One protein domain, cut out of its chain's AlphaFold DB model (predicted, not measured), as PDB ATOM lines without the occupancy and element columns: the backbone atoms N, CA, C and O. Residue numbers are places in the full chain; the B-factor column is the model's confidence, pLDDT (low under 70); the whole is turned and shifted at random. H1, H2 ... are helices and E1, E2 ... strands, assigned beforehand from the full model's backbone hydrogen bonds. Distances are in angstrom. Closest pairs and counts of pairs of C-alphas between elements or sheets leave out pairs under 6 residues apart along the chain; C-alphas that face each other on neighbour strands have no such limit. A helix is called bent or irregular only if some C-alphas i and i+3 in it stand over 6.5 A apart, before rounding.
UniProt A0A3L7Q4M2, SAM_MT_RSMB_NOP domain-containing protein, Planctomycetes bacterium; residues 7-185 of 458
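AT A GLANCE: This is residues 7 to 185 of the 458 residues of the protein "SAM_MT_RSMB_NOP domain-containing protein" of Planctomycetes bacterium (UniProt A0A3L7Q4M2). A small antiparallel sheet, E1 E3 E2, with the short helices H6 and H7 and the last helix, H8, makes a small lobe at one end of a larger helical body. In that body H3 is the core, and H1, both arms of the bent helix H2, H4 and H5 pack round it. The printed part has 179 residues, with eight named helices and three named strands in the order H1 H2 H3 H4 H5 E1 H6 H7 E2 E3 H8; the class is mostly helix. The whole is compact, with a radius of gyration of the C-alphas of 15.7 A, and spans 47 by 34 by 32 A.

HOW THE PARTS SIT: In the sheet, E3, residues 163 to 166, is the inner strand between E1, residues 135 to 139, and E2, residues 155 to 157. E1 and E3 are antiparallel at 145 degrees, with N 139 and O 163 2.8 A apart, within hydrogen-bond range. E2 and E3 form a hairpin at 152 degrees, with N 156 and O 164 at 2.9 A. E1, H6 (residues 141 to 144), H7 (residues 146 to 149) and E2 make a split strand-helix-strand unit, two strands running the same way with E3 between them; its crossover is right-handed. H6 and H7 only graze the sheet. H8, residues 175 to 183, only grazes it with residues 181 to 183. H2, residues 43 to 68, was assigned as one helix by its hydrogen bonds but is bent, C-alphas 58 and 61 being 8.6 A apart; its arms H2a, residues 43 to 58, and H2b, residues 61 to 68, stand about perpendicular at 86 degrees. H2b touches H8, closest at the C-alphas of Thr 62 and Glu 181, 4.8 A. H3 (residues 80 to 95), H4 (residues 101 to 115) and H5 (residues 120 to 134) form an up and down bundle, each running against the one before. H3 and H4, a helical hairpin, touch at a shallow tilt of 12 degrees, the C-alphas of Ala 85 and Thr 108 being closest at 6.1 A. H1, residues 7 to 19, touches H3 at a steep tilt of 56 degrees, closest at the C-alphas of Ala 16 and Arg 81, 4.7 A. Every O i to N i+4 pair is within hydrogen-bond range in H2a, H2b, H3, H4, H5 and H8, and 8 of 9 are in H1; H6 and H7 are too short for such a pair.

IN THESE COORDINATES: H1 begins at C-alpha 7 (-28.862, -12.319, -27.211) and is 18.2 A long. H2a measures 22.3 A, H3 21.4 A, H4 21.2 A and H5 20.9 A. E1 is 12.3 A long, and H8, 12.1 A long, ends at C-alpha 183 (-40.785, 9.799, -19.897).

THE WHOLE: The two C-alphas farthest apart, those of Gly 38 and Ala 142, are 47.3 A apart. The printed part has no cut. The links from H1 to H2, 23 residues, and from H2 to H3, 11 residues, are long. Mean pLDDT of the printed part is 92.3, and residues 27 to 31 are under 70.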
ATOM      1  N   ALA A   7     -28.777 -13.725 -27.607       92.88
ATOM      2  CA  ALA A   7     -28.862 -12.319 -27.211       92.88
ATOM      3  C   ALA A   7     -30.065 -12.023 -26.301       92.88
ATOM      4  O   ALA A   7     -29.932 -11.355 -25.274       92.88
ATOM      5  N   ARG A   8     -31.255 -12.526 -26.665       93.94
ATOM      6  CA  ARG A   8     -32.478 -12.320 -25.875       93.94
ATOM      7  C   ARG A   8     -32.422 -13.074 -24.557       93.94
ATOM      8  O   ARG A   8     -32.811 -12.503 -23.544       93.94
ATOM      9  N   VAL A   9     -31.908 -14.305 -24.555       93.25
ATOM     10  CA  VAL A   9     -31.698 -15.088 -23.325       93.25
ATOM     11  C   VAL A   9     -30.806 -14.320 -22.352       93.25
ATOM     12  O   VAL A   9     -31.195 -14.120 -21.203       93.25
ATOM     13  N   ALA A  10     -29.660 -13.819 -22.819       92.94
ATOM     14  CA  ALA A  10     -28.727 -13.073 -21.981       92.94
ATOM     15  C   ALA A  10     -29.353 -11.797 -21.394       92.94
ATOM     16  O   ALA A  10     -29.237 -11.546 -20.190       92.94
ATOM     17  N   ALA A  11     -30.064 -11.025 -22.224       93.56
ATOM     18  CA  ALA A  11     -30.769  -9.825 -21.779       93.56
ATOM     19  C   ALA A  11     -31.855 -10.148 -20.742       93.56
ATOM     20  O   ALA A  11     -31.939  -9.491 -19.703       93.56
ATOM     21  N   LEU A  12     -32.669 -11.177 -20.990       93.25
ATOM     22  CA  LEU A  12     -33.740 -11.608 -20.089       93.25
ATOM     23  C   LEU A  12     -33.199 -12.097 -18.743       93.25
ATOM     24  O   LEU A  12     -33.714 -11.692 -17.701       93.25
ATOM     25  N   ASP A  13     -32.136 -12.903 -18.740       91.31
ATOM     26  CA  ASP A  13     -31.514 -13.415 -17.514       91.31
ATOM     27  C   ASP A  13     -30.958 -12.282 -16.642       91.31
ATOM     28  O   ASP A  13     -31.044 -12.332 -15.411       91.31
ATOM     29  N   ARG A  14     -30.393 -11.243 -17.264       90.75
ATOM     30  CA  ARG A  14     -29.903 -10.046 -16.565       90.75
ATOM     31  C   ARG A  14     -31.055  -9.202 -16.044       90.75
ATOM     32  O   ARG A  14     -31.074  -8.889 -14.855       90.75
ATOM     33  N   LEU A  15     -32.049  -8.907 -16.879       92.69
ATOM     34  CA  LEU A  15     -33.227  -8.129 -16.489       92.69
ATOM     35  C   LEU A  15     -34.042  -8.811 -15.382       92.69
ATOM     36  O   LEU A  15     -34.541  -8.126 -14.492       92.69
ATOM     37  N   ALA A  16     -34.124 -10.141 -15.369       91.81
ATOM     38  CA  ALA A  16     -34.794 -10.899 -14.314       91.81
ATOM     39  C   ALA A  16     -34.163 -10.674 -12.931       91.81
ATOM     40  O   ALA A  16     -34.887 -10.594 -11.937       91.81
ATOM     41  N   ARG A  17     -32.832 -10.508 -12.858       89.69
ATOM     42  CA  ARG A  17     -32.136 -10.150 -11.607       89.69
ATOM     43  C   ARG A  17     -32.417  -8.714 -11.170       89.69
ATOM     44  O   ARG A  17     -32.382  -8.430  -9.978       89.69
ATOM     45  N   GLN A  18     -32.703  -7.826 -12.121       90.44
ATOM     46  CA  GLN A  18     -32.972  -6.411 -11.862       90.44
ATOM     47  C   GLN A  18     -34.431  -6.142 -11.477       90.44
ATOM     48  O   GLN A  18     -34.693  -5.294 -10.631       90.44
ATOM     49  N   ALA A  19     -35.387  -6.877 -12.051       89.50
ATOM     50  CA  ALA A  19     -36.816  -6.634 -11.852       89.50
ATOM     51  C   ALA A  19     -37.259  -6.701 -10.388       89.50
ATOM     52  O   ALA A  19     -38.000  -5.834  -9.937       89.50
ATOM     53  N   GLY A  20     -36.719  -7.647  -9.614       85.62
ATOM     54  CA  GLY A  20     -36.997  -7.741  -8.175       85.62
ATOM     55  C   GLY A  20     -36.376  -6.628  -7.322       85.62
ATOM     56  O   GLY A  20     -36.595  -6.606  -6.116       85.62
ATOM     57  N   ARG A  21     -35.580  -5.735  -7.919       90.06
ATOM     58  CA  ARG A  21     -34.830  -4.690  -7.216       90.06
ATOM     59  C   ARG A  21     -35.359  -3.292  -7.470       90.06
ATOM     60  O   ARG A  21     -34.941  -2.377  -6.776       90.06
ATOM     61  N   PHE A  22     -36.231  -3.105  -8.460       89.88
ATOM     62  CA  PHE A  22     -36.775  -1.790  -8.788       89.88
ATOM     63  C   PHE A  22     -37.388  -1.123  -7.535       89.88
ATOM     64  O   PHE A  22     -38.156  -1.786  -6.835       89.88
ATOM     65  N   PRO A  23     -37.088   0.159  -7.240       91.31
ATOM     66  CA  PRO A  23     -36.389   1.150  -8.078       91.31
ATOM     67  C   PRO A  23     -34.845   1.117  -8.029       91.31
ATOM     68  O   PRO A  23     -34.188   1.885  -8.732       91.31
ATOM     69  N   ASP A  24     -34.251   0.215  -7.253       90.38
ATOM     70  CA  ASP A  24     -32.810   0.101  -6.982       90.38
ATOM     71  C   ASP A  24     -32.088  -0.835  -7.950       90.38
ATOM     72  O   ASP A  24     -31.448  -1.824  -7.577       90.38
ATOM     73  N   LEU A  25     -32.213  -0.502  -9.229       88.50
ATOM     74  CA  LEU A  25     -31.575  -1.228 -10.316       88.50
ATOM     75  C   LEU A  25     -30.038  -1.122 -10.225       88.50
ATOM     76  O   LEU A  25     -29.479  -0.033 -10.089       88.50
ATOM     77  N   GLU A  26     -29.343  -2.248 -10.368       83.69
ATOM     78  CA  GLU A  26     -27.881  -2.343 -10.402       83.69
ATOM     79  C   GLU A  26     -27.369  -2.590 -11.822       83.69
ATOM     80  O   GLU A  26     -27.242  -3.724 -12.283       83.69
ATOM     81  N   PHE A  27     -26.987  -1.522 -12.519       68.25
ATOM     82  CA  PHE A  27     -26.455  -1.627 -13.882       68.25
ATOM     83  C   PHE A  27     -24.946  -1.886 -13.950       68.25
ATOM     84  O   PHE A  27     -24.400  -1.970 -15.049       68.25
ATOM     85  N   VAL A  28     -24.258  -2.062 -12.814       60.69
ATOM     86  CA  VAL A  28     -22.840  -2.480 -12.798       60.69
ATOM     87  C   VAL A  28     -22.669  -3.807 -13.536       60.69
ATOM     88  O   VAL A  28     -21.755  -3.936 -14.351       60.69
ATOM     89  N   ASP A  29     -23.615  -4.734 -13.352       57.16
ATOM     90  CA  ASP A  29     -23.690  -5.977 -14.118       57.16
ATOM     91  C   ASP A  29     -23.644  -5.697 -15.625       57.16
ATOM     92  O   ASP A  29     -22.937  -6.372 -16.365       57.16
ATOM     93  N   MET A  30     -24.356  -4.676 -16.097       60.91
ATOM     94  CA  MET A  30     -24.643  -4.405 -17.514       60.91
ATOM     95  C   MET A  30     -23.421  -3.884 -18.283       60.91
ATOM     96  O   MET A  30     -23.368  -3.955 -19.511       60.91
ATOM     97  N   GLY A  31     -22.389  -3.444 -17.555       63.62
ATOM     98  CA  GLY A  31     -21.060  -3.176 -18.103       63.62
ATOM     99  C   GLY A  31     -20.257  -4.442 -18.428       63.62
ATOM    100  O   GLY A  31     -19.359  -4.392 -19.269       63.62
ATOM    101  N   VAL A  32     -20.585  -5.583 -17.813       74.56
ATOM    102  CA  VAL A  32     -19.977  -6.890 -18.111       74.56
ATOM    103  C   VAL A  32     -20.539  -7.425 -19.429       74.56
ATOM    104  O   VAL A  32     -21.709  -7.200 -19.750       74.56
ATOM    105  N   ALA A  33     -19.706  -8.118 -20.212       79.12
ATOM    106  CA  ALA A  33     -20.150  -8.758 -21.447       79.12
ATOM    107  C   ALA A  33     -21.318  -9.729 -21.161       79.12
ATOM    108  O   ALA A  33     -21.204 -10.550 -20.248       79.12
ATOM    109  N   PRO A  34     -22.443  -9.625 -21.893       80.38
ATOM    110  CA  PRO A  34     -23.575 -10.519 -21.703       80.38
ATOM    111  C   PRO A  34     -23.198 -11.949 -22.107       80.38
ATOM    112  O   PRO A  34     -22.476 -12.167 -23.082       80.38
ATOM    113  N   THR A  35     -23.706 -12.916 -21.348       82.19
ATOM    114  CA  THR A  35     -23.549 -14.349 -21.605       82.19
ATOM    115  C   THR A  35     -24.920 -15.012 -21.619       82.19
ATOM    116  O   THR A  35     -25.823 -14.590 -20.894       82.19
ATOM    117  N   ALA A  36     -25.081 -16.045 -22.441       84.31
ATOM    118  CA  ALA A  36     -26.278 -16.883 -22.452       84.31
ATOM    119  C   ALA A  36     -25.914 -18.248 -21.869       84.31
ATOM    120  O   ALA A  36     -25.006 -18.903 -22.374       84.31
ATOM    121  N   ASP A  37     -26.560 -18.635 -20.765       80.38
ATOM    122  CA  ASP A  37     -26.277 -19.887 -20.043       80.38
ATOM    123  C   ASP A  37     -24.773 -20.098 -19.731       80.38
ATOM    124  O   ASP A  37     -24.253 -21.211 -19.748       80.38
ATOM    125  N   GLY A  38     -24.054 -19.004 -19.445       78.81
ATOM    126  CA  GLY A  38     -22.618 -19.016 -19.138       78.81
ATOM    127  C   GLY A  38     -21.692 -19.008 -20.360       78.81
ATOM    128  O   GLY A  38     -20.474 -18.966 -20.193       78.81
ATOM    129  N   ILE A  39     -22.242 -18.996 -21.576       83.50
ATOM    130  CA  ILE A  39     -21.488 -18.987 -22.833       83.50
ATOM    131  C   ILE A  39     -21.314 -17.549 -23.334       83.50
ATOM    132  O   ILE A  39     -22.252 -16.747 -23.315       83.50
ATOM    133  N   ALA A  40     -20.099 -17.221 -23.784       88.44
ATOM    134  CA  ALA A  40     -19.788 -15.933 -24.393       88.44
ATOM    135  C   ALA A  40     -20.514 -15.764 -25.735       88.44
ATOM    136  O   ALA A  40     -20.536 -16.673 -26.564       88.44
ATOM    137  N   LEU A  41     -21.092 -14.583 -25.939       90.69
ATOM    138  CA  LEU A  41     -21.821 -14.227 -27.151       90.69
ATOM    139  C   LEU A  41     -20.893 -13.635 -28.218       90.69
ATOM    140  O   LEU A  41     -19.858 -13.045 -27.898       90.69
ATOM    141  N   ASP A  42     -21.293 -13.746 -29.486       91.06
ATOM    142  CA  ASP A  42     -20.640 -13.009 -30.566       91.06
ATOM    143  C   ASP A  42     -20.941 -11.497 -30.482       91.06
ATOM    144  O   ASP A  42     -21.810 -11.040 -29.735       91.06
ATOM    145  N   ALA A  43     -20.219 -10.684 -31.257       87.19
ATOM    146  CA  ALA A  43     -20.351  -9.227 -31.198       87.19
ATOM    147  C   ALA A  43     -21.762  -8.717 -31.556       87.19
ATOM    148  O   ALA A  43     -22.212  -7.704 -31.007       87.19
ATOM    149  N   ARG A  44     -22.472  -9.407 -32.458       89.31
ATOM    150  CA  ARG A  44     -23.823  -9.031 -32.884       89.31
ATOM    151  C   ARG A  44     -24.822  -9.300 -31.763       89.31
ATOM    152  O   ARG A  44     -25.630  -8.424 -31.452       89.31
ATOM    153  N   ASP A  45     -24.733 -10.465 -31.137       92.19
ATOM    154  CA  ASP A  45     -25.598 -10.861 -30.033       92.19
ATOM    155  C   ASP A  45     -25.327 -10.030 -28.773       92.19
ATOM    156  O   ASP A  45     -26.273  -9.605 -28.107       92.19
ATOM    157  N   VAL A  46     -24.062  -9.688 -28.492       90.38
ATOM    158  CA  VAL A  46     -23.710  -8.722 -27.435       90.38
ATOM    159  C   VAL A  46     -24.380  -7.371 -27.680       90.38
ATOM    160  O   VAL A  46     -24.919  -6.774 -26.745       90.38
ATOM    161  N   SER A  47     -24.348  -6.880 -28.923       89.50
ATOM    162  CA  SER A  47     -24.955  -5.598 -29.291       89.50
ATOM    163  C   SER A  47     -26.473  -5.613 -29.092       89.50
ATOM    164  O   SER A  47     -27.019  -4.720 -28.440       89.50
ATOM    165  N   LEU A  48     -27.158  -6.662 -29.563       92.19
ATOM    166  CA  LEU A  48     -28.606  -6.804 -29.392       92.19
ATOM    167  C   LEU A  48     -29.001  -6.945 -27.913       92.19
ATOM    168  O   LEU A  48     -29.933  -6.269 -27.472       92.19
ATOM    169  N   ALA A  49     -28.288  -7.770 -27.141       93.56
ATOM    170  CA  ALA A  49     -28.545  -7.935 -25.712       93.56
ATOM    171  C   ALA A  49     -28.438  -6.591 -24.975       93.56
ATOM    172  O   ALA A  49     -29.378  -6.180 -24.294       93.56
ATOM    173  N   ARG A  50     -27.345  -5.848 -25.207       91.25
ATOM    174  CA  ARG A  50     -27.129  -4.506 -24.640       91.25
ATOM    175  C   ARG A  50     -28.192  -3.502 -25.073       91.25
ATOM    176  O   ARG A  50     -28.618  -2.693 -24.255       91.25
ATOM    177  N   ALA A  51     -28.642  -3.543 -26.326       92.81
ATOM    178  CA  ALA A  51     -29.688  -2.647 -26.810       92.81
ATOM    179  C   ALA A  51     -31.018  -2.872 -26.070       92.81
ATOM    180  O   ALA A  51     -31.654  -1.903 -25.650       92.81
ATOM    181  N   ILE A  52     -31.423  -4.133 -25.868       95.06
ATOM    182  CA  ILE A  52     -32.643  -4.489 -25.119       95.06
ATOM    183  C   ILE A  52     -32.519  -4.009 -23.672       95.06
ATOM    184  O   ILE A  52     -33.363  -3.262 -23.178       95.06
ATOM    185  N   GLU A  53     -31.429  -4.398 -23.024       93.69
ATOM    186  CA  GLU A  53     -31.054  -4.042 -21.660       93.69
ATOM    187  C   GLU A  53     -31.092  -2.526 -21.403       93.69
ATOM    188  O   GLU A  53     -31.771  -2.054 -20.487       93.69
ATOM    189  N   HIS A  54     -30.404  -1.755 -22.244       91.56
ATOM    190  CA  HIS A  54     -30.313  -0.303 -22.141       91.56
ATOM    191  C   HIS A  54     -31.659   0.381 -22.398       91.56
ATOM    192  O   HIS A  54     -32.006   1.347 -21.717       91.56
ATOM    193  N   THR A  55     -32.449  -0.141 -23.338       95.00
ATOM    194  CA  THR A  55     -33.783   0.394 -23.639       95.00
ATOM    195  C   THR A  55     -34.742   0.163 -22.479       95.00
ATOM    196  O   THR A  55     -35.438   1.093 -22.071       95.00
ATOM    197  N   VAL A  56     -34.744  -1.038 -21.890       95.75
ATOM    198  CA  VAL A  56     -35.550  -1.333 -20.697       95.75
ATOM    199  C   VAL A  56     -35.131  -0.444 -19.528       95.75
ATOM    200  O   VAL A  56     -35.994   0.117 -18.861       95.75
ATOM    201  N   ALA A  57     -33.827  -0.233 -19.323       93.06
ATOM    202  CA  ALA A  57     -33.318   0.687 -18.309       93.06
ATOM    203  C   ALA A  57     -33.891   2.102 -18.466       93.06
ATOM    204  O   ALA A  57     -34.361   2.708 -17.505       93.06
ATOM    205  N   HIS A  58     -33.883   2.620 -19.693       94.38
ATOM    206  CA  HIS A  58     -34.324   3.977 -19.996       94.38
ATOM    207  C   HIS A  58     -35.836   4.157 -19.959       94.38
ATOM    208  O   HIS A  58     -36.284   5.292 -19.791       94.38
ATOM    209  N   ARG A  59     -36.596   3.073 -20.162       96.56
ATOM    210  CA  ARG A  59     -38.045   3.086 -20.424       96.56
ATOM    211  C   ARG A  59     -38.842   2.189 -19.477       96.56
ATOM    212  O   ARG A  59     -39.973   1.833 -19.796       96.56
ATOM    213  N   TRP A  60     -38.275   1.832 -18.326       96.50
ATOM    214  CA  TRP A  60     -38.855   0.892 -17.368       96.50
ATOM    215  C   TRP A  60     -40.314   1.205 -17.033       96.50
ATOM    216  O   TRP A  60     -41.181   0.353 -17.210       96.50
ATOM    217  N   MET A  61     -40.604   2.431 -16.588       97.31
ATOM    218  CA  MET A  61     -41.960   2.818 -16.184       97.31
ATOM    219  C   MET A  61     -42.898   2.932 -17.388       97.31
ATOM    220  O   MET A  61     -44.062   2.560 -17.276       97.31
ATOM    221  N   THR A  62     -42.396   3.361 -18.553       98.19
ATOM    222  CA  THR A  62     -43.186   3.375 -19.796       98.19
ATOM    223  C   THR A  62     -43.644   1.963 -20.155       98.19
ATOM    224  O   THR A  62     -44.826   1.722 -20.393       98.19
ATOM    225  N   LEU A  63     -42.707   1.015 -20.171       98.12
ATOM    226  CA  LEU A  63     -42.956  -0.379 -20.528       98.12
ATOM    227  C   LEU A  63     -43.822  -1.081 -19.476       98.12
ATOM    228  O   LEU A  63     -44.730  -1.830 -19.836       98.12
ATOM    229  N   ALA A  64     -43.603  -0.793 -18.190       97.50
ATOM    230  CA  ALA A  64     -44.435  -1.291 -17.101       97.50
ATOM    231  C   ALA A  64     -45.874  -0.759 -17.191       97.50
ATOM    232  O   ALA A  64     -46.807  -1.531 -16.993       97.50
ATOM    233  N   ALA A  65     -46.083   0.515 -17.545       98.12
ATOM    234  CA  ALA A  65     -47.421   1.077 -17.744       98.12
ATOM    235  C   ALA A  65     -48.166   0.381 -18.899       98.12
ATOM    236  O   ALA A  65     -49.328   0.001 -18.741       98.12
ATOM    237  N   ILE A  66     -47.481   0.132 -20.022       98.38
ATOM    238  CA  ILE A  66     -48.029  -0.627 -21.159       98.38
ATOM    239  C   ILE A  66     -48.383  -2.059 -20.735       98.38
ATOM    240  O   ILE A  66     -49.500  -2.512 -20.974       98.38
ATOM    241  N   ALA A  67     -47.467  -2.765 -20.067       97.81
ATOM    242  CA  ALA A  67     -47.707  -4.130 -19.606       97.81
ATOM    243  C   ALA A  67     -48.858  -4.197 -18.587       97.81
ATOM    244  O   ALA A  67     -49.719  -5.072 -18.686       97.81
ATOM    245  N   ARG A  68     -48.919  -3.238 -17.651       97.25
ATOM    246  CA  ARG A  68     -49.982  -3.103 -16.644       97.25
ATOM    247  C   ARG A  68     -51.353  -2.923 -17.288       97.25
ATOM    248  O   ARG A  68     -52.319  -3.503 -16.813       97.25
ATOM    249  N   ALA A  69     -51.441  -2.192 -18.398       97.25
ATOM    250  CA  ALA A  69     -52.692  -2.051 -19.134       97.25
ATOM    251  C   ALA A  69     -53.184  -3.372 -19.760       97.25
ATOM    252  O   ALA A  69     -54.354  -3.456 -20.133       97.25
ATOM    253  N   CYS A  70     -52.332  -4.392 -19.892       97.69
ATOM    254  CA  CYS A  70     -52.646  -5.677 -20.526       97.69
ATOM    255  C   CYS A  70     -52.888  -6.829 -19.527       97.69
ATOM    256  O   CYS A  70     -53.189  -7.949 -19.958       97.69
ATOM    257  N   ILE A  71     -52.785  -6.575 -18.219       96.44
ATOM    258  CA  ILE A  71     -52.943  -7.571 -17.149       96.44
ATOM    259  C   ILE A  71     -54.032  -7.158 -16.154       96.44
ATOM    260  O   ILE A  71     -54.238  -5.977 -15.908       96.44
ATOM    261  N   ASP A  72     -54.684  -8.145 -15.537       92.25
ATOM    262  CA  ASP A  72     -55.746  -7.899 -14.545       92.25
ATOM    263  C   ASP A  72     -55.217  -7.847 -13.099       92.25
ATOM    264  O   ASP A  72     -55.912  -7.432 -12.176       92.25
ATOM    265  N   ARG A  73     -53.970  -8.287 -12.881       93.19
ATOM    266  CA  ARG A  73     -53.306  -8.260 -11.569       93.19
ATOM    267  C   ARG A  73     -52.400  -7.045 -11.436       93.19
ATOM    268  O   ARG A  73     -51.866  -6.551 -12.424       93.19
ATOM    269  N   ARG A  74     -52.158  -6.624 -10.195       93.12
ATOM    270  CA  ARG A  74     -51.186  -5.567  -9.882       93.12
ATOM    271  C   ARG A  74     -49.795  -5.922 -10.406       93.12
ATOM    272  O   ARG A  74     -49.359  -7.061 -10.242       93.12
ATOM    273  N   TRP A  75     -49.107  -4.940 -10.992       93.56
ATOM    274  CA  TRP A  75     -47.767  -5.110 -11.562       93.56
ATOM    275  C   TRP A  75     -46.760  -5.606 -10.518       93.56
ATOM    276  O   TRP A  75     -45.988  -6.522 -10.792       93.56
ATOM    277  N   GLU A  76     -46.848  -5.079  -9.298       90.94
ATOM    278  CA  GLU A  76     -46.000  -5.464  -8.160       90.94
ATOM    279  C   GLU A  76     -46.135  -6.950  -7.776       90.94
ATOM    280  O   GLU A  76     -45.212  -7.526  -7.212       90.94
ATOM    281  N   ASN A  77     -47.264  -7.587  -8.113       91.75
ATOM    282  CA  ASN A  77     -47.534  -9.001  -7.828       91.75
ATOM    283  C   ASN A  77     -47.160  -9.930  -8.999       91.75
ATOM    284  O   ASN A  77     -47.456 -11.129  -8.968       91.75
ATOM    285  N   VAL A  78     -46.587  -9.389 -10.075       92.94
ATOM    286  CA  VAL A  78     -46.066 -10.175 -11.196       92.94
ATOM    287  C   VAL A  78     -44.656 -10.646 -10.844       92.94
ATOM    288  O   VAL A  78     -43.823  -9.849 -10.432       92.94
ATOM    289  N   ASP A  79     -44.384 -11.941 -11.025       92.25
ATOM    290  CA  ASP A  79     -43.055 -12.524 -10.807       92.25
ATOM    291  C   ASP A  79     -41.971 -11.774 -11.600       92.25
ATOM    292  O   ASP A  79     -42.178 -11.412 -12.760       92.25
ATOM    293  N   SER A  80     -40.799 -11.574 -10.998       91.81
ATOM    294  CA  SER A  80     -39.711 -10.770 -11.567       91.81
ATOM    295  C   SER A  80     -39.198 -11.296 -12.912       91.81
ATOM    296  O   SER A  80     -38.824 -10.498 -13.773       91.81
ATOM    297  N   ARG A  81     -39.247 -12.611 -13.169       94.19
ATOM    298  CA  ARG A  81     -38.905 -13.167 -14.492       94.19
ATOM    299  C   ARG A  81     -39.971 -12.836 -15.526       94.19
ATOM    300  O   ARG A  81     -39.643 -12.515 -16.664       94.19
ATOM    301  N   VAL A  82     -41.243 -12.878 -15.134       95.50
ATOM    302  CA  VAL A  82     -42.356 -12.471 -16.002       95.50
ATOM    303  C   VAL A  82     -42.299 -10.969 -16.279       95.50
ATOM    304  O   VAL A  82     -42.468 -10.565 -17.426       95.50
ATOM    305  N   GLN A  83     -41.996 -10.139 -15.279       96.12
ATOM    306  CA  GLN A  83     -41.770  -8.707 -15.485       96.12
ATOM    307  C   GLN A  83     -40.636  -8.472 -16.489       96.12
ATOM    308  O   GLN A  83     -40.833  -7.752 -17.463       96.12
ATOM    309  N   ALA A  84     -39.485  -9.130 -16.314       95.06
ATOM    310  CA  ALA A  84     -38.362  -9.030 -17.244       95.06
ATOM    311  C   ALA A  84     -38.741  -9.448 -18.673       95.06
ATOM    312  O   ALA A  84     -38.422  -8.726 -19.617       95.06
ATOM    313  N   ALA A  85     -39.482 -10.550 -18.828       96.88
ATOM    314  CA  ALA A  85     -40.007 -11.003 -20.115       96.88
ATOM    315  C   ALA A  85     -40.885  -9.942 -20.793       96.88
ATOM    316  O   ALA A  85     -40.669  -9.604 -21.957       96.88
ATOM    317  N   LEU A  86     -41.844  -9.374 -20.058       97.88
ATOM    318  CA  LEU A  86     -42.762  -8.364 -20.587       97.88
ATOM    319  C   LEU A  86     -42.053  -7.044 -20.918       97.88
ATOM    320  O   LEU A  86     -42.343  -6.444 -21.950       97.88
ATOM    321  N   LEU A  87     -41.099  -6.609 -20.090       97.81
ATOM    322  CA  LEU A  87     -40.317  -5.394 -20.332       97.81
ATOM    323  C   LEU A  87     -39.396  -5.556 -21.549       97.81
ATOM    324  O   LEU A  87     -39.395  -4.700 -22.433       97.81
ATOM    325  N   ALA A  88     -38.652  -6.660 -21.641       97.12
ATOM    326  CA  ALA A  88     -37.733  -6.923 -22.750       97.12
ATOM    327  C   ALA A  88     -38.465  -7.091 -24.090       97.12
ATOM    328  O   ALA A  88     -38.016  -6.575 -25.117       97.12
ATOM    329  N   ALA A  89     -39.600  -7.793 -24.092       97.69
ATOM    330  CA  ALA A  89     -40.440  -7.910 -25.277       97.69
ATOM    331  C   ALA A  89     -41.093  -6.567 -25.627       97.69
ATOM    332  O   ALA A  89     -41.069  -6.166 -26.787       97.69
ATOM    333  N   GLY A  90     -41.605  -5.830 -24.637       97.81
ATOM    334  CA  GLY A  90     -42.169  -4.496 -24.834       97.81
ATOM    335  C   GLY A  90     -41.171  -3.515 -25.453       97.81
ATOM    336  O   GLY A  90     -41.525  -2.797 -26.385       97.81
ATOM    337  N   ALA A  91     -39.912  -3.522 -25.008       97.25
ATOM    338  CA  ALA A  91     -38.863  -2.693 -25.602       97.25
ATOM    339  C   ALA A  91     -38.714  -2.964 -27.107       97.25
ATOM    340  O   ALA A  91     -38.704  -2.036 -27.910       97.25
ATOM    341  N   GLN A  92     -38.683  -4.236 -27.502       97.12
ATOM    342  CA  GLN A  92     -38.559  -4.620 -28.907       97.12
ATOM    343  C   GLN A  92     -39.831  -4.321 -29.713       97.12
ATOM    344  O   GLN A  92     -39.737  -3.829 -30.830       97.12
ATOM    345  N   LEU A  93     -41.016  -4.582 -29.158       96.00
ATOM    346  CA  LEU A  93     -42.292  -4.414 -29.865       96.00
ATOM    347  C   LEU A  93     -42.673  -2.943 -30.083       96.00
ATOM    348  O   LEU A  93     -43.328  -2.634 -31.077       96.00
ATOM    349  N   PHE A  94     -42.318  -2.050 -29.156       96.06
ATOM    350  CA  PHE A  94     -42.752  -0.648 -29.195       96.06
ATOM    351  C   PHE A  94     -41.651   0.331 -29.585       96.06
ATOM    352  O   PHE A  94     -41.969   1.416 -30.068       96.06
ATOM    353  N   LEU A  95     -40.383  -0.004 -29.337       94.94
ATOM    354  CA  LEU A  95     -39.284   0.962 -29.419       94.94
ATOM    355  C   LEU A  95     -38.214   0.568 -30.440       94.94
ATOM    356  O   LEU A  95     -37.356   1.392 -30.750       94.94
ATOM    357  N   PHE A  96     -38.237  -0.660 -30.971       92.81
ATOM    358  CA  PHE A  96     -37.331  -1.074 -32.045       92.81
ATOM    359  C   PHE A  96     -38.076  -1.021 -33.381       92.81
ATOM    360  O   PHE A  96     -39.211  -1.472 -33.485       92.81
ATOM    361  N   GLY A  97     -37.433  -0.482 -34.422       76.44
ATOM    362  CA  GLY A  97     -38.096  -0.260 -35.713       76.44
ATOM    363  C   GLY A  97     -38.293  -1.512 -36.577       76.44
ATOM    364  O   GLY A  97     -39.223  -1.545 -37.370       76.44
ATOM    365  N   ASN A  98     -37.439  -2.536 -36.440       76.69
ATOM    366  CA  ASN A  98     -37.290  -3.594 -37.455       76.69
ATOM    367  C   ASN A  98     -37.231  -5.025 -36.879       76.69
ATOM    368  O   ASN A  98     -36.500  -5.870 -37.398       76.69
ATOM    369  N   VAL A  99     -37.955  -5.322 -35.796       85.06
ATOM    370  CA  VAL A  99     -37.999  -6.686 -35.236       85.06
ATOM    371  C   VAL A  99     -39.358  -7.321 -35.507       85.06
ATOM    372  O   VAL A  99     -40.388  -6.739 -35.188       85.06
ATOM    373  N   ALA A 100     -39.367  -8.523 -36.085       91.31
ATOM    374  CA  ALA A 100     -40.605  -9.242 -36.357       91.31
ATOM    375  C   ALA A 100     -41.304  -9.662 -35.052       91.31
ATOM    376  O   ALA A 100     -40.697 -10.337 -34.216       91.31
ATOM    377  N   ASP A 101     -42.587  -9.317 -34.910       94.00
ATOM    378  CA  ASP A 101     -43.364  -9.574 -33.689       94.00
ATOM    379  C   ASP A 101     -43.321 -11.045 -33.258       94.00
ATOM    380  O   ASP A 101     -43.085 -11.343 -32.089       94.00
ATOM    381  N   HIS A 102     -43.503 -11.974 -34.208       92.88
ATOM    382  CA  HIS A 102     -43.505 -13.410 -33.922       92.88
ATOM    383  C   HIS A 102     -42.168 -13.879 -33.336       92.88
ATOM    384  O   HIS A 102     -42.169 -14.635 -32.376       92.88
ATOM    385  N   ALA A 103     -41.036 -13.360 -33.823       92.62
ATOM    386  CA  ALA A 103     -39.721 -13.720 -33.303       92.62
ATOM    387  C   ALA A 103     -39.518 -13.228 -31.860       92.62
ATOM    388  O   ALA A 103     -38.938 -13.934 -31.041       92.62
ATOM    389  N   VAL A 104     -40.019 -12.032 -31.523       95.19
ATOM    390  CA  VAL A 104     -39.975 -11.520 -30.142       95.19
ATOM    391  C   VAL A 104     -40.840 -12.379 -29.226       95.19
ATOM    392  O   VAL A 104     -40.399 -12.751 -28.136       95.19
ATOM    393  N   VAL A 105     -42.067 -12.685 -29.654       96.31
ATOM    394  CA  VAL A 105     -43.020 -13.476 -28.870       96.31
ATOM    395  C   VAL A 105     -42.494 -14.888 -28.651       96.31
ATOM    396  O   VAL A 105     -42.429 -15.321 -27.503       96.31
ATOM    397  N   ASP A 106     -42.082 -15.579 -29.713       94.81
ATOM    398  CA  ASP A 106     -41.632 -16.969 -29.651       94.81
ATOM    399  C   ASP A 106     -40.412 -17.117 -28.735       94.81
ATOM    400  O   ASP A 106     -40.450 -17.925 -27.804       94.81
ATOM    401  N   ASP A 107     -39.384 -16.277 -28.902       94.50
ATOM    402  CA  ASP A 107     -38.177 -16.326 -28.066       94.50
ATOM    403  C   ASP A 107     -38.486 -16.032 -26.590       94.50
ATOM    404  O   ASP A 107     -37.982 -16.708 -25.688       94.50
ATOM    405  N   THR A 108     -39.343 -15.041 -26.322       95.75
ATOM    406  CA  THR A 108     -39.705 -14.650 -24.949       95.75
ATOM    407  C   THR A 108     -40.537 -15.735 -24.262       95.75
ATOM    408  O   THR A 108     -40.352 -16.024 -23.072       95.75
ATOM    409  N   VAL A 109     -41.457 -16.361 -24.997       95.75
ATOM    410  CA  VAL A 109     -42.292 -17.461 -24.501       95.75
ATOM    411  C   VAL A 109     -41.444 -18.703 -24.256       95.75
ATOM    412  O   VAL A 109     -41.619 -19.343 -23.218       95.75
ATOM    413  N   GLU A 110     -40.514 -19.030 -25.153       94.06
ATOM    414  CA  GLU A 110     -39.621 -20.179 -24.996       94.06
ATOM    415  C   GLU A 110     -38.694 -20.014 -23.787       94.06
ATOM    416  O   GLU A 110     -38.634 -20.904 -22.937       94.06
ATOM    417  N   TRP A 111     -38.081 -18.837 -23.613       93.94
ATOM    418  CA  TRP A 111     -37.310 -18.525 -22.403       93.94
ATOM    419  C   TRP A 111     -38.164 -18.675 -21.128       93.94
ATOM    420  O   TRP A 111     -37.733 -19.273 -20.136       93.94
ATOM    421  N   SER A 112     -39.423 -18.227 -21.173       93.94
ATOM    422  CA  SER A 112     -40.355 -18.323 -20.041       93.94
ATOM    423  C   SER A 112     -40.745 -19.763 -19.687       93.94
ATOM    424  O   SER A 112     -41.089 -20.019 -18.532       93.94
ATOM    425  N   LYS A 113     -40.695 -20.717 -20.632       91.31
ATOM    426  CA  LYS A 113     -40.933 -22.146 -20.345       91.31
ATOM    427  C   LYS A 113     -39.797 -22.749 -19.524       91.31
ATOM    428  O   LYS A 113     -40.064 -23.518 -18.608       91.31
ATOM    429  N   GLY A 114     -38.553 -22.407 -19.864       84.69
ATOM    430  CA  GLY A 114     -37.361 -22.977 -19.233       84.69
ATOM    431  C   GLY A 114     -36.996 -22.340 -17.892       84.69
ATOM    432  O   GLY A 114     -36.384 -22.993 -17.051       84.69
ATOM    433  N   LYS A 115     -37.355 -21.066 -17.682       81.81
ATOM    434  CA  LYS A 115     -36.913 -20.283 -16.514       81.81
ATOM    435  C   LYS A 115     -38.065 -19.816 -15.613       81.81
ATOM    436  O   LYS A 115     -37.815 -19.402 -14.483       81.81
ATOM    437  N   GLY A 116     -39.311 -19.849 -16.090       78.12
ATOM    438  CA  GLY A 116     -40.497 -19.408 -15.350       78.12
ATOM    439  C   GLY A 116     -41.176 -20.511 -14.530       78.12
ATOM    440  O   GLY A 116     -40.898 -21.697 -14.670       78.12
ATOM    441  N   HIS A 117     -42.119 -20.112 -13.673       82.81
ATOM    442  CA  HIS A 117     -42.994 -21.042 -12.952       82.81
ATOM    443  C   HIS A 117     -44.056 -21.663 -13.881       82.81
ATOM    444  O   HIS A 117     -44.324 -21.169 -14.982       82.81
ATOM    445  N   ARG A 118     -44.711 -22.742 -13.431       85.19
ATOM    446  CA  ARG A 118     -45.771 -23.414 -14.201       85.19
ATOM    447  C   ARG A 118     -46.871 -22.415 -14.586       85.19
ATOM    448  O   ARG A 118     -47.469 -21.789 -13.722       85.19
ATOM    449  N   GLY A 119     -47.144 -22.297 -15.887       88.44
ATOM    450  CA  GLY A 119     -48.145 -21.373 -16.438       88.44
ATOM    451  C   GLY A 119     -47.602 -20.007 -16.877       88.44
ATOM    452  O   GLY A 119     -48.299 -19.303 -17.609       88.44
ATOM    453  N   ALA A 120     -46.353 -19.659 -16.536       91.69
ATOM    454  CA  ALA A 120     -45.739 -18.379 -16.904       91.69
ATOM    455  C   ALA A 120     -45.717 -18.147 -18.420       91.69
ATOM    456  O   ALA A 120     -46.142 -17.096 -18.883       91.69
ATOM    457  N   ALA A 121     -45.292 -19.142 -19.202       94.62
ATOM    458  CA  ALA A 121     -45.199 -19.026 -20.659       94.62
ATOM    459  C   ALA A 121     -46.557 -18.733 -21.327       94.62
ATOM    460  O   ALA A 121     -46.642 -17.901 -22.228       94.62
ATOM    461  N   GLY A 122     -47.633 -19.379 -20.858       95.88
ATOM    462  CA  GLY A 122     -48.988 -19.130 -21.355       95.88
ATOM    463  C   GLY A 122     -49.478 -17.724 -21.009       95.88
ATOM    464  O   GLY A 122     -50.039 -17.040 -21.864       95.88
ATOM    465  N   PHE A 123     -49.200 -17.272 -19.782       96.25
ATOM    466  CA  PHE A 123     -49.500 -15.910 -19.343       96.25
ATOM    467  C   PHE A 123     -48.733 -14.867 -20.165       96.25
ATOM    468  O   PHE A 123     -49.355 -13.969 -20.727       96.25
ATOM    469  N   VAL A 124     -47.412 -15.019 -20.308       97.38
ATOM    470  CA  VAL A 124     -46.559 -14.134 -21.118       97.38
ATOM    471  C   VAL A 124     -47.088 -14.043 -22.547       97.38
ATOM    472  O   VAL A 124     -47.358 -12.944 -23.016       97.38
ATOM    473  N   ASN A 125     -47.337 -15.175 -23.213       97.75
ATOM    474  CA  ASN A 125     -47.882 -15.188 -24.574       97.75
ATOM    475  C   ASN A 125     -49.208 -14.409 -24.684       97.75
ATOM    476  O   ASN A 125     -49.387 -13.600 -25.593       97.75
ATOM    477  N   ALA A 126     -50.136 -14.624 -23.747       97.81
ATOM    478  CA  ALA A 126     -51.422 -13.929 -23.746       97.81
ATOM    479  C   ALA A 126     -51.261 -12.408 -23.580       97.81
ATOM    480  O   ALA A 126     -51.929 -11.639 -24.273       97.81
ATOM    481  N   VAL A 127     -50.362 -11.968 -22.698       98.19
ATOM    482  CA  VAL A 127     -50.092 -10.542 -22.468       98.19
ATOM    483  C   VAL A 127     -49.401  -9.908 -23.674       98.19
ATOM    484  O   VAL A 127     -49.826  -8.841 -24.107       98.19
ATOM    485  N   LEU A 128     -48.409 -10.571 -24.278       98.25
ATOM    486  CA  LEU A 128     -47.722 -10.050 -25.465       98.25
ATOM    487  C   LEU A 128     -48.674  -9.872 -26.653       98.25
ATOM    488  O   LEU A 128     -48.595  -8.864 -27.350       98.25
ATOM    489  N   ARG A 129     -49.635 -10.783 -26.844       98.06
ATOM    490  CA  ARG A 129     -50.691 -10.616 -27.859       98.06
ATOM    491  C   ARG A 129     -51.548  -9.376 -27.604       98.06
ATOM    492  O   ARG A 129     -51.811  -8.624 -28.538       98.06
ATOM    493  N   LYS A 130     -51.939  -9.126 -26.349       98.38
ATOM    494  CA  LYS A 130     -52.663  -7.899 -25.965       98.38
ATOM    495  C   LYS A 130     -51.812  -6.640 -26.166       98.38
ATOM    496  O   LYS A 130     -52.349  -5.606 -26.542       98.38
ATOM    497  N   MET A 131     -50.505  -6.710 -25.911       98.06
ATOM    498  CA  MET A 131     -49.578  -5.597 -26.140       98.06
ATOM    499  C   MET A 131     -49.442  -5.277 -27.634       98.06
ATOM    500  O   MET A 131     -49.513  -4.112 -28.010       98.06
ATOM    501  N   ILE A 132     -49.315  -6.292 -28.493       97.44
ATOM    502  CA  ILE A 132     -49.298  -6.105 -29.952       97.44
ATOM    503  C   ILE A 132     -50.609  -5.470 -30.426       97.44
ATOM    504  O   ILE A 132     -50.574  -4.520 -31.201       97.44
ATOM    505  N   ASP A 133     -51.760  -5.934 -29.924       97.56
ATOM    506  CA  ASP A 133     -53.051  -5.335 -30.275       97.56
ATOM    507  C   ASP A 133     -53.189  -3.881 -29.794       97.56
ATOM    508  O   ASP A 133     -53.842  -3.076 -30.447       97.56
ATOM    509  N   LEU A 134     -52.545  -3.505 -28.689       97.56
ATOM    510  CA  LEU A 134     -52.548  -2.134 -28.174       97.56
ATOM    511  C   LEU A 134     -51.709  -1.161 -29.027       97.56
ATOM    512  O   LEU A 134     -51.969   0.046 -28.993       97.56
ATOM    513  N   ARG A 135     -50.715  -1.659 -29.772       95.69
ATOM    514  CA  ARG A 135     -49.837  -0.854 -30.634       95.69
ATOM    515  C   ARG A 135     -50.631  -0.281 -31.817       95.69
ATOM    516  O   ARG A 135     -51.368  -1.008 -32.480       95.69
ATOM    517  N   GLY A 136     -50.493   1.019 -32.061       95.00
ATOM    518  CA  GLY A 136     -51.074   1.712 -33.214       95.00
ATOM    519  C   GLY A 136     -49.996   2.356 -34.083       95.00
ATOM    520  O   GLY A 136     -48.884   1.837 -34.169       95.00
ATOM    521  N   ASP A 137     -50.337   3.466 -34.732       94.38
ATOM    522  CA  ASP A 137     -49.475   4.125 -35.717       94.38
ATOM    523  C   ASP A 137     -48.486   5.113 -35.086       94.38
ATOM    524  O   ASP A 137     -48.702   5.648 -33.992       94.38
ATOM    525  N   PHE A 138     -47.409   5.406 -35.815       95.44
ATOM    526  CA  PHE A 138     -46.499   6.492 -35.467       95.44
ATOM    527  C   PHE A 138     -47.091   7.845 -35.865       95.44
ATOM    528  O   PHE A 138     -47.696   7.996 -36.926       95.44
ATOM    529  N   VAL A 139     -46.879   8.841 -35.012       95.94
ATOM    530  CA  VAL A 139     -47.170  10.249 -35.275       95.94
ATOM    531  C   VAL A 139     -45.881  11.053 -35.193       95.94
ATOM    532  O   VAL A 139     -44.957  10.694 -34.458       95.94
ATOM    533  N   GLU A 140     -45.818  12.145 -35.947       95.12
ATOM    534  CA  GLU A 140     -44.617  12.967 -36.108       95.12
ATOM    535  C   GLU A 140     -44.976  14.461 -36.077       95.12
ATOM    536  O   GLU A 140     -46.150  14.844 -36.063       95.12
ATOM    537  N   GLY A 141     -43.961  15.326 -36.057       92.75
ATOM    538  CA  GLY A 141     -44.154  16.773 -36.095       92.75
ATOM    539  C   GLY A 141     -44.933  17.306 -34.888       92.75
ATOM    540  O   GLY A 141     -44.674  16.927 -33.745       92.75
ATOM    541  N   ALA A 142     -45.887  18.209 -35.134       90.94
ATOM    542  CA  ALA A 142     -46.642  18.882 -34.076       90.94
ATOM    543  C   ALA A 142     -47.422  17.903 -33.178       90.94
ATOM    544  O   ALA A 142     -47.482  18.112 -31.968       90.94
ATOM    545  N   ASP A 143     -47.939  16.808 -33.742       92.19
ATOM    546  CA  ASP A 143     -48.715  15.798 -33.012       92.19
ATOM    547  C   ASP A 143     -47.852  14.924 -32.087       92.19
ATOM    548  O   ASP A 143     -48.368  14.306 -31.153       92.19
ATOM    549  N   ALA A 144     -46.537  14.888 -32.321       92.38
ATOM    550  CA  ALA A 144     -45.559  14.195 -31.485       92.38
ATOM    551  C   ALA A 144     -44.835  15.129 -30.501       92.38
ATOM    552  O   ALA A 144     -43.990  14.681 -29.723       92.38
ATOM    553  N   ALA A 145     -45.152  16.427 -30.500       93.06
ATOM    554  CA  ALA A 145     -44.438  17.395 -29.682       93.06
ATOM    555  C   ALA A 145     -44.601  17.106 -28.173       93.06
ATOM    556  O   ALA A 145     -45.688  16.719 -27.730       93.06
ATOM    557  N   PRO A 146     -43.586  17.406 -27.334       92.06
ATOM    558  CA  PRO A 146     -43.668  17.269 -25.879       92.06
ATOM    559  C   PRO A 146     -44.914  17.861 -25.234       92.06
ATOM    560  O   PRO A 146     -45.470  17.285 -24.307       92.06
ATOM    561  N   ARG A 147     -45.388  19.021 -25.695       90.75
ATOM    562  CA  ARG A 147     -46.629  19.625 -25.176       90.75
ATOM    563  C   ARG A 147     -47.865  18.764 -25.459       90.75
ATOM    564  O   ARG A 147     -48.757  18.748 -24.627       90.75
ATOM    565  N   VAL A 148     -47.892  18.029 -26.567       91.81
ATOM    566  CA  VAL A 148     -49.037  17.201 -26.966       91.81
ATOM    567  C   VAL A 148     -49.064  15.892 -26.186       91.81
ATOM    568  O   VAL A 148     -50.054  15.604 -25.515       91.81
ATOM    569  N   TRP A 149     -47.984  15.103 -26.208       91.12
ATOM    570  CA  TRP A 149     -48.024  13.786 -25.561       91.12
ATOM    571  C   TRP A 149     -48.102  13.860 -24.036       91.12
ATOM    572  O   TRP A 149     -48.707  12.984 -23.426       91.12
ATOM    573  N   ARG A 150     -47.586  14.921 -23.397       91.25
ATOM    574  CA  ARG A 150     -47.708  15.103 -21.936       91.25
ATOM    575  C   ARG A 150     -49.158  15.247 -21.466       91.25
ATOM    576  O   ARG A 150     -49.457  14.947 -20.311       91.25
ATOM    577  N   ASP A 151     -50.065  15.658 -22.347       91.94
ATOM    578  CA  ASP A 151     -51.490  15.825 -22.045       91.94
ATOM    579  C   ASP A 151     -52.357  14.686 -22.628       91.94
ATOM    580  O   ASP A 151     -53.577  14.679 -22.473       91.94
ATOM    581  N   ARG A 152     -51.728  13.672 -23.240       96.06
ATOM    582  CA  ARG A 152     -52.381  12.505 -23.849       96.06
ATOM    583  C   ARG A 152     -52.011  11.222 -23.119       96.06
ATOM    584  O   ARG A 152     -50.859  10.976 -22.790       96.06
ATOM    585  N   ARG A 153     -52.998  10.356 -22.897       97.81
ATOM    586  CA  ARG A 153     -52.815   9.088 -22.166       97.81
ATOM    587  C   ARG A 153     -52.430   7.912 -23.063       97.81
ATOM    588  O   ARG A 153     -52.226   6.806 -22.573       97.81
ATOM    589  N   ASP A 154     -52.376   8.141 -24.364       97.88
ATOM    590  CA  ASP A 154     -52.247   7.144 -25.421       97.88
ATOM    591  C   ASP A 154     -51.044   7.409 -26.342       97.88
ATOM    592  O   ASP A 154     -50.947   6.785 -27.390       97.88
ATOM    593  N   LEU A 155     -50.131   8.320 -25.988       97.56
ATOM    594  CA  LEU A 155     -48.943   8.624 -26.793       97.56
ATOM    595  C   LEU A 155     -47.661   8.224 -26.061       97.56
ATOM    596  O   LEU A 155     -47.370   8.736 -24.982       97.56
ATOM    597  N   VAL A 156     -46.879   7.335 -26.671       97.50
ATOM    598  CA  VAL A 156     -45.555   6.928 -26.183       97.50
ATOM    599  C   VAL A 156     -44.489   7.727 -26.936       97.50
ATOM    600  O   VAL A 156     -44.285   7.467 -28.122       97.50
ATOM    601  N   PRO A 157     -43.785   8.679 -26.301       96.25
ATOM    602  CA  PRO A 157     -42.759   9.461 -26.987       96.25
ATOM    603  C   PRO A 157     -41.531   8.612 -27.330       96.25
ATOM    604  O   PRO A 157     -41.123   7.752 -26.543       96.25
ATOM    605  N   LEU A 158     -40.912   8.856 -28.480       95.19
ATOM    606  CA  LEU A 158     -39.722   8.153 -28.963       95.19
ATOM    607  C   LEU A 158     -38.518   9.094 -29.005       95.19
ATOM    608  O   LEU A 158     -38.659  10.314 -29.042       95.19
ATOM    609  N   ALA A 159     -37.319   8.514 -28.966       92.31
ATOM    610  CA  ALA A 159     -36.063   9.260 -28.917       92.31
ATOM    611  C   ALA A 159     -35.775  10.072 -30.192       92.31
ATOM    612  O   ALA A 159     -35.081  11.084 -30.136       92.31
ATOM    613  N   ASP A 160     -36.322   9.639 -31.325       93.19
ATOM    614  CA  ASP A 160     -36.195  10.287 -32.633       93.19
ATOM    615  C   ASP A 160     -37.206  11.432 -32.840       93.19
ATOM    616  O   ASP A 160     -37.288  11.990 -33.930       93.19
ATOM    617  N   GLY A 161     -37.969  11.798 -31.804       94.12
ATOM    618  CA  GLY A 161     -38.944  12.891 -31.846       94.12
ATOM    619  C   GLY A 161     -40.330  12.475 -32.334       94.12
ATOM    620  O   GLY A 161     -41.262  13.276 -32.265       94.12
ATOM    621  N   ARG A 162     -40.505  11.225 -32.777       95.69
ATOM    622  CA  ARG A 162     -41.825  10.661 -33.079       95.69
ATOM    623  C   ARG A 162     -42.541  10.248 -31.794       95.69
ATOM    624  O   ARG A 162     -41.960  10.210 -30.708       95.69
ATOM    625  N   ALA A 163     -43.812   9.886 -31.908       96.44
ATOM    626  CA  ALA A 163     -44.537   9.201 -30.844       96.44
ATOM    627  C   ALA A 163     -45.342   8.028 -31.408       96.44
ATOM    628  O   ALA A 163     -45.870   8.097 -32.512       96.44
ATOM    629  N   MET A 164     -45.455   6.942 -30.649       96.69
ATOM    630  CA  MET A 164     -46.352   5.832 -30.969       96.69
ATOM    631  C   MET A 164     -47.729   6.114 -30.368       96.69
ATOM    632  O   MET A 164     -47.842   6.293 -29.150       96.69
ATOM    633  N   ARG A 165     -48.778   6.104 -31.190       97.50
ATOM    634  CA  ARG A 165     -50.162   6.172 -30.723       97.50
ATOM    635  C   ARG A 165     -50.656   4.782 -30.347       97.50
ATOM    636  O   ARG A 165     -50.651   3.864 -31.156       97.50
ATOM    637  N   LEU A 166     -51.095   4.626 -29.108       98.19
ATOM    638  CA  LEU A 166     -51.730   3.417 -28.602       98.19
ATOM    639  C   LEU A 166     -53.219   3.439 -28.955       98.19
ATOM    640  O   LEU A 166     -53.845   4.498 -28.977       98.19
ATOM    641  N   LYS A 167     -53.824   2.268 -29.184       98.12
ATOM    642  CA  LYS A 167     -55.249   2.173 -29.562       98.12
ATOM    643  C   LYS A 167     -56.221   2.627 -28.463       98.12
ATOM    644  O   LYS A 167     -57.406   2.803 -28.726       98.12
ATOM    645  N   ARG A 168     -55.743   2.791 -27.226       97.44
ATOM    646  CA  ARG A 168     -56.524   3.287 -26.085       97.44
ATOM    647  C   ARG A 168     -55.628   3.974 -25.046       97.44
ATOM    648  O   ARG A 168     -54.422   3.726 -25.041       97.44
ATOM    649  N   PRO A 169     -56.207   4.768 -24.126       98.00
ATOM    650  CA  PRO A 169     -55.491   5.315 -22.974       98.00
ATOM    651  C   PRO A 169     -54.819   4.231 -22.116       98.00
ATOM    652  O   PRO A 169     -55.451   3.233 -21.760       98.00
ATOM    653  N   VAL A 170     -53.555   4.456 -21.763       97.88
ATOM    654  CA  VAL A 170     -52.704   3.560 -20.956       97.88
ATOM    655  C   VAL A 170     -52.097   4.285 -19.767       97.88
ATOM    656  O   VAL A 170     -52.122   3.757 -18.657       97.88
ATOM    657  N   PHE A 171     -51.573   5.488 -19.991       98.00
ATOM    658  CA  PHE A 171     -50.926   6.265 -18.940       98.00
ATOM    659  C   PHE A 171     -51.939   6.861 -17.959       98.00
ATOM    660  O   PHE A 171     -53.139   6.969 -18.263       98.00
ATOM    661  N   SER A 172     -51.440   7.248 -16.787       96.88
ATOM    662  CA  SER A 172     -52.233   7.816 -15.692       96.88
ATOM    663  C   SER A 172     -53.122   9.001 -16.115       96.88
ATOM    664  O   SER A 172     -52.820   9.761 -17.044       96.88
ATOM    665  N   ASP A 173     -54.265   9.147 -15.451       96.19
ATOM    666  CA  ASP A 173     -55.107  10.342 -15.544       96.19
ATOM    667  C   ASP A 173     -54.495  11.525 -14.779       96.19
ATOM    668  O   ASP A 173     -54.551  12.658 -15.273       96.19
ATOM    669  N   ASP A 174     -53.799  11.254 -13.674       95.81
ATOM    670  CA  ASP A 174     -52.924  12.218 -13.015       95.81
ATOM    671  C   ASP A 174     -51.810  12.682 -13.967       95.81
ATOM    672  O   ASP A 174     -51.114  11.889 -14.610       95.81
ATOM    673  N   ARG A 175     -51.654  14.004 -14.083       92.25
ATOM    674  CA  ARG A 175     -50.733  14.612 -15.047       92.25
ATOM    675  C   ARG A 175     -49.272  14.337 -14.719       92.25
ATOM    676  O   ARG A 175     -48.497  14.104 -15.644       92.25
ATOM    677  N   VAL A 176     -48.889  14.387 -13.448       94.06
ATOM    678  CA  VAL A 176     -47.494  14.197 -13.038       94.06
ATOM    679  C   VAL A 176     -47.106  12.739 -13.243       94.06
ATOM    680  O   VAL A 176     -46.116  12.468 -13.925       94.06
ATOM    681  N   LEU A 177     -47.938  11.808 -12.773       95.88
ATOM    682  CA  LEU A 177     -47.745  10.374 -12.981       95.88
ATOM    683  C   LEU A 177     -47.726  10.000 -14.461       95.88
ATOM    684  O   LEU A 177     -46.904   9.193 -14.885       95.88
ATOM    685  N   ARG A 178     -48.575  10.620 -15.285       96.69
ATOM    686  CA  ARG A 178     -48.565  10.393 -16.734       96.69
ATOM    687  C   ARG A 178     -47.229  10.761 -17.366       96.69
ATOM    688  O   ARG A 178     -46.708   9.992 -18.170       96.69
ATOM    689  N   VAL A 179     -46.675  11.927 -17.025       96.38
ATOM    690  CA  VAL A 179     -45.366  12.350 -17.546       96.38
ATOM    691  C   VAL A 179     -44.257  11.449 -17.005       96.38
ATOM    692  O   VAL A 179     -43.400  11.034 -17.783       96.38
ATOM    693  N   ALA A 180     -44.305  11.097 -15.718       97.19
ATOM    694  CA  ALA A 180     -43.386  10.152 -15.090       97.19
ATOM    695  C   ALA A 180     -43.368   8.798 -15.825       97.19
ATOM    696  O   ALA A 180     -42.304   8.293 -16.174       97.19
ATOM    697  N   GLU A 181     -44.533   8.239 -16.156       97.56
ATOM    698  CA  GLU A 181     -44.649   6.986 -16.908       97.56
ATOM    699  C   GLU A 181     -44.183   7.128 -18.364       97.56
ATOM    700  O   GLU A 181     -43.380   6.322 -18.840       97.56
ATOM    701  N   ALA A 182     -44.639   8.158 -19.082       97.00
ATOM    702  CA  ALA A 182     -44.322   8.349 -20.498       97.00
ATOM    703  C   ALA A 182     -42.830   8.652 -20.742       97.00
ATOM    704  O   ALA A 182     -42.248   8.132 -21.700       97.00
ATOM    705  N   ALA A 183     -42.209   9.447 -19.862       96.25
ATOM    706  CA  ALA A 183     -40.785   9.799 -19.897       96.25
ATOM    707  C   ALA A 183     -39.881   8.810 -19.134       96.25
ATOM    708  O   ALA A 183     -38.655   8.865 -19.243       96.25
ATOM    709  N   SER A 184     -40.488   7.892 -18.379       97.12
ATOM    710  CA  SER A 184     -39.821   6.924 -17.513       97.12
ATOM    711  C   SER A 184     -38.899   7.553 -16.467       97.12
ATOM    712  O   SER A 184     -37.722   7.212 -16.373       97.12
ATOM    713  N   VAL A 185     -39.448   8.474 -15.680       96.94
ATOM    714  CA  VAL A 185     -38.776   9.168 -14.575       96.94
ATOM    715  C   VAL A 185     -39.568   8.928 -13.295       96.94
ATOM    716  O   VAL A 185     -40.791   9.004 -13.317       96.94
TER     717      VAL A 185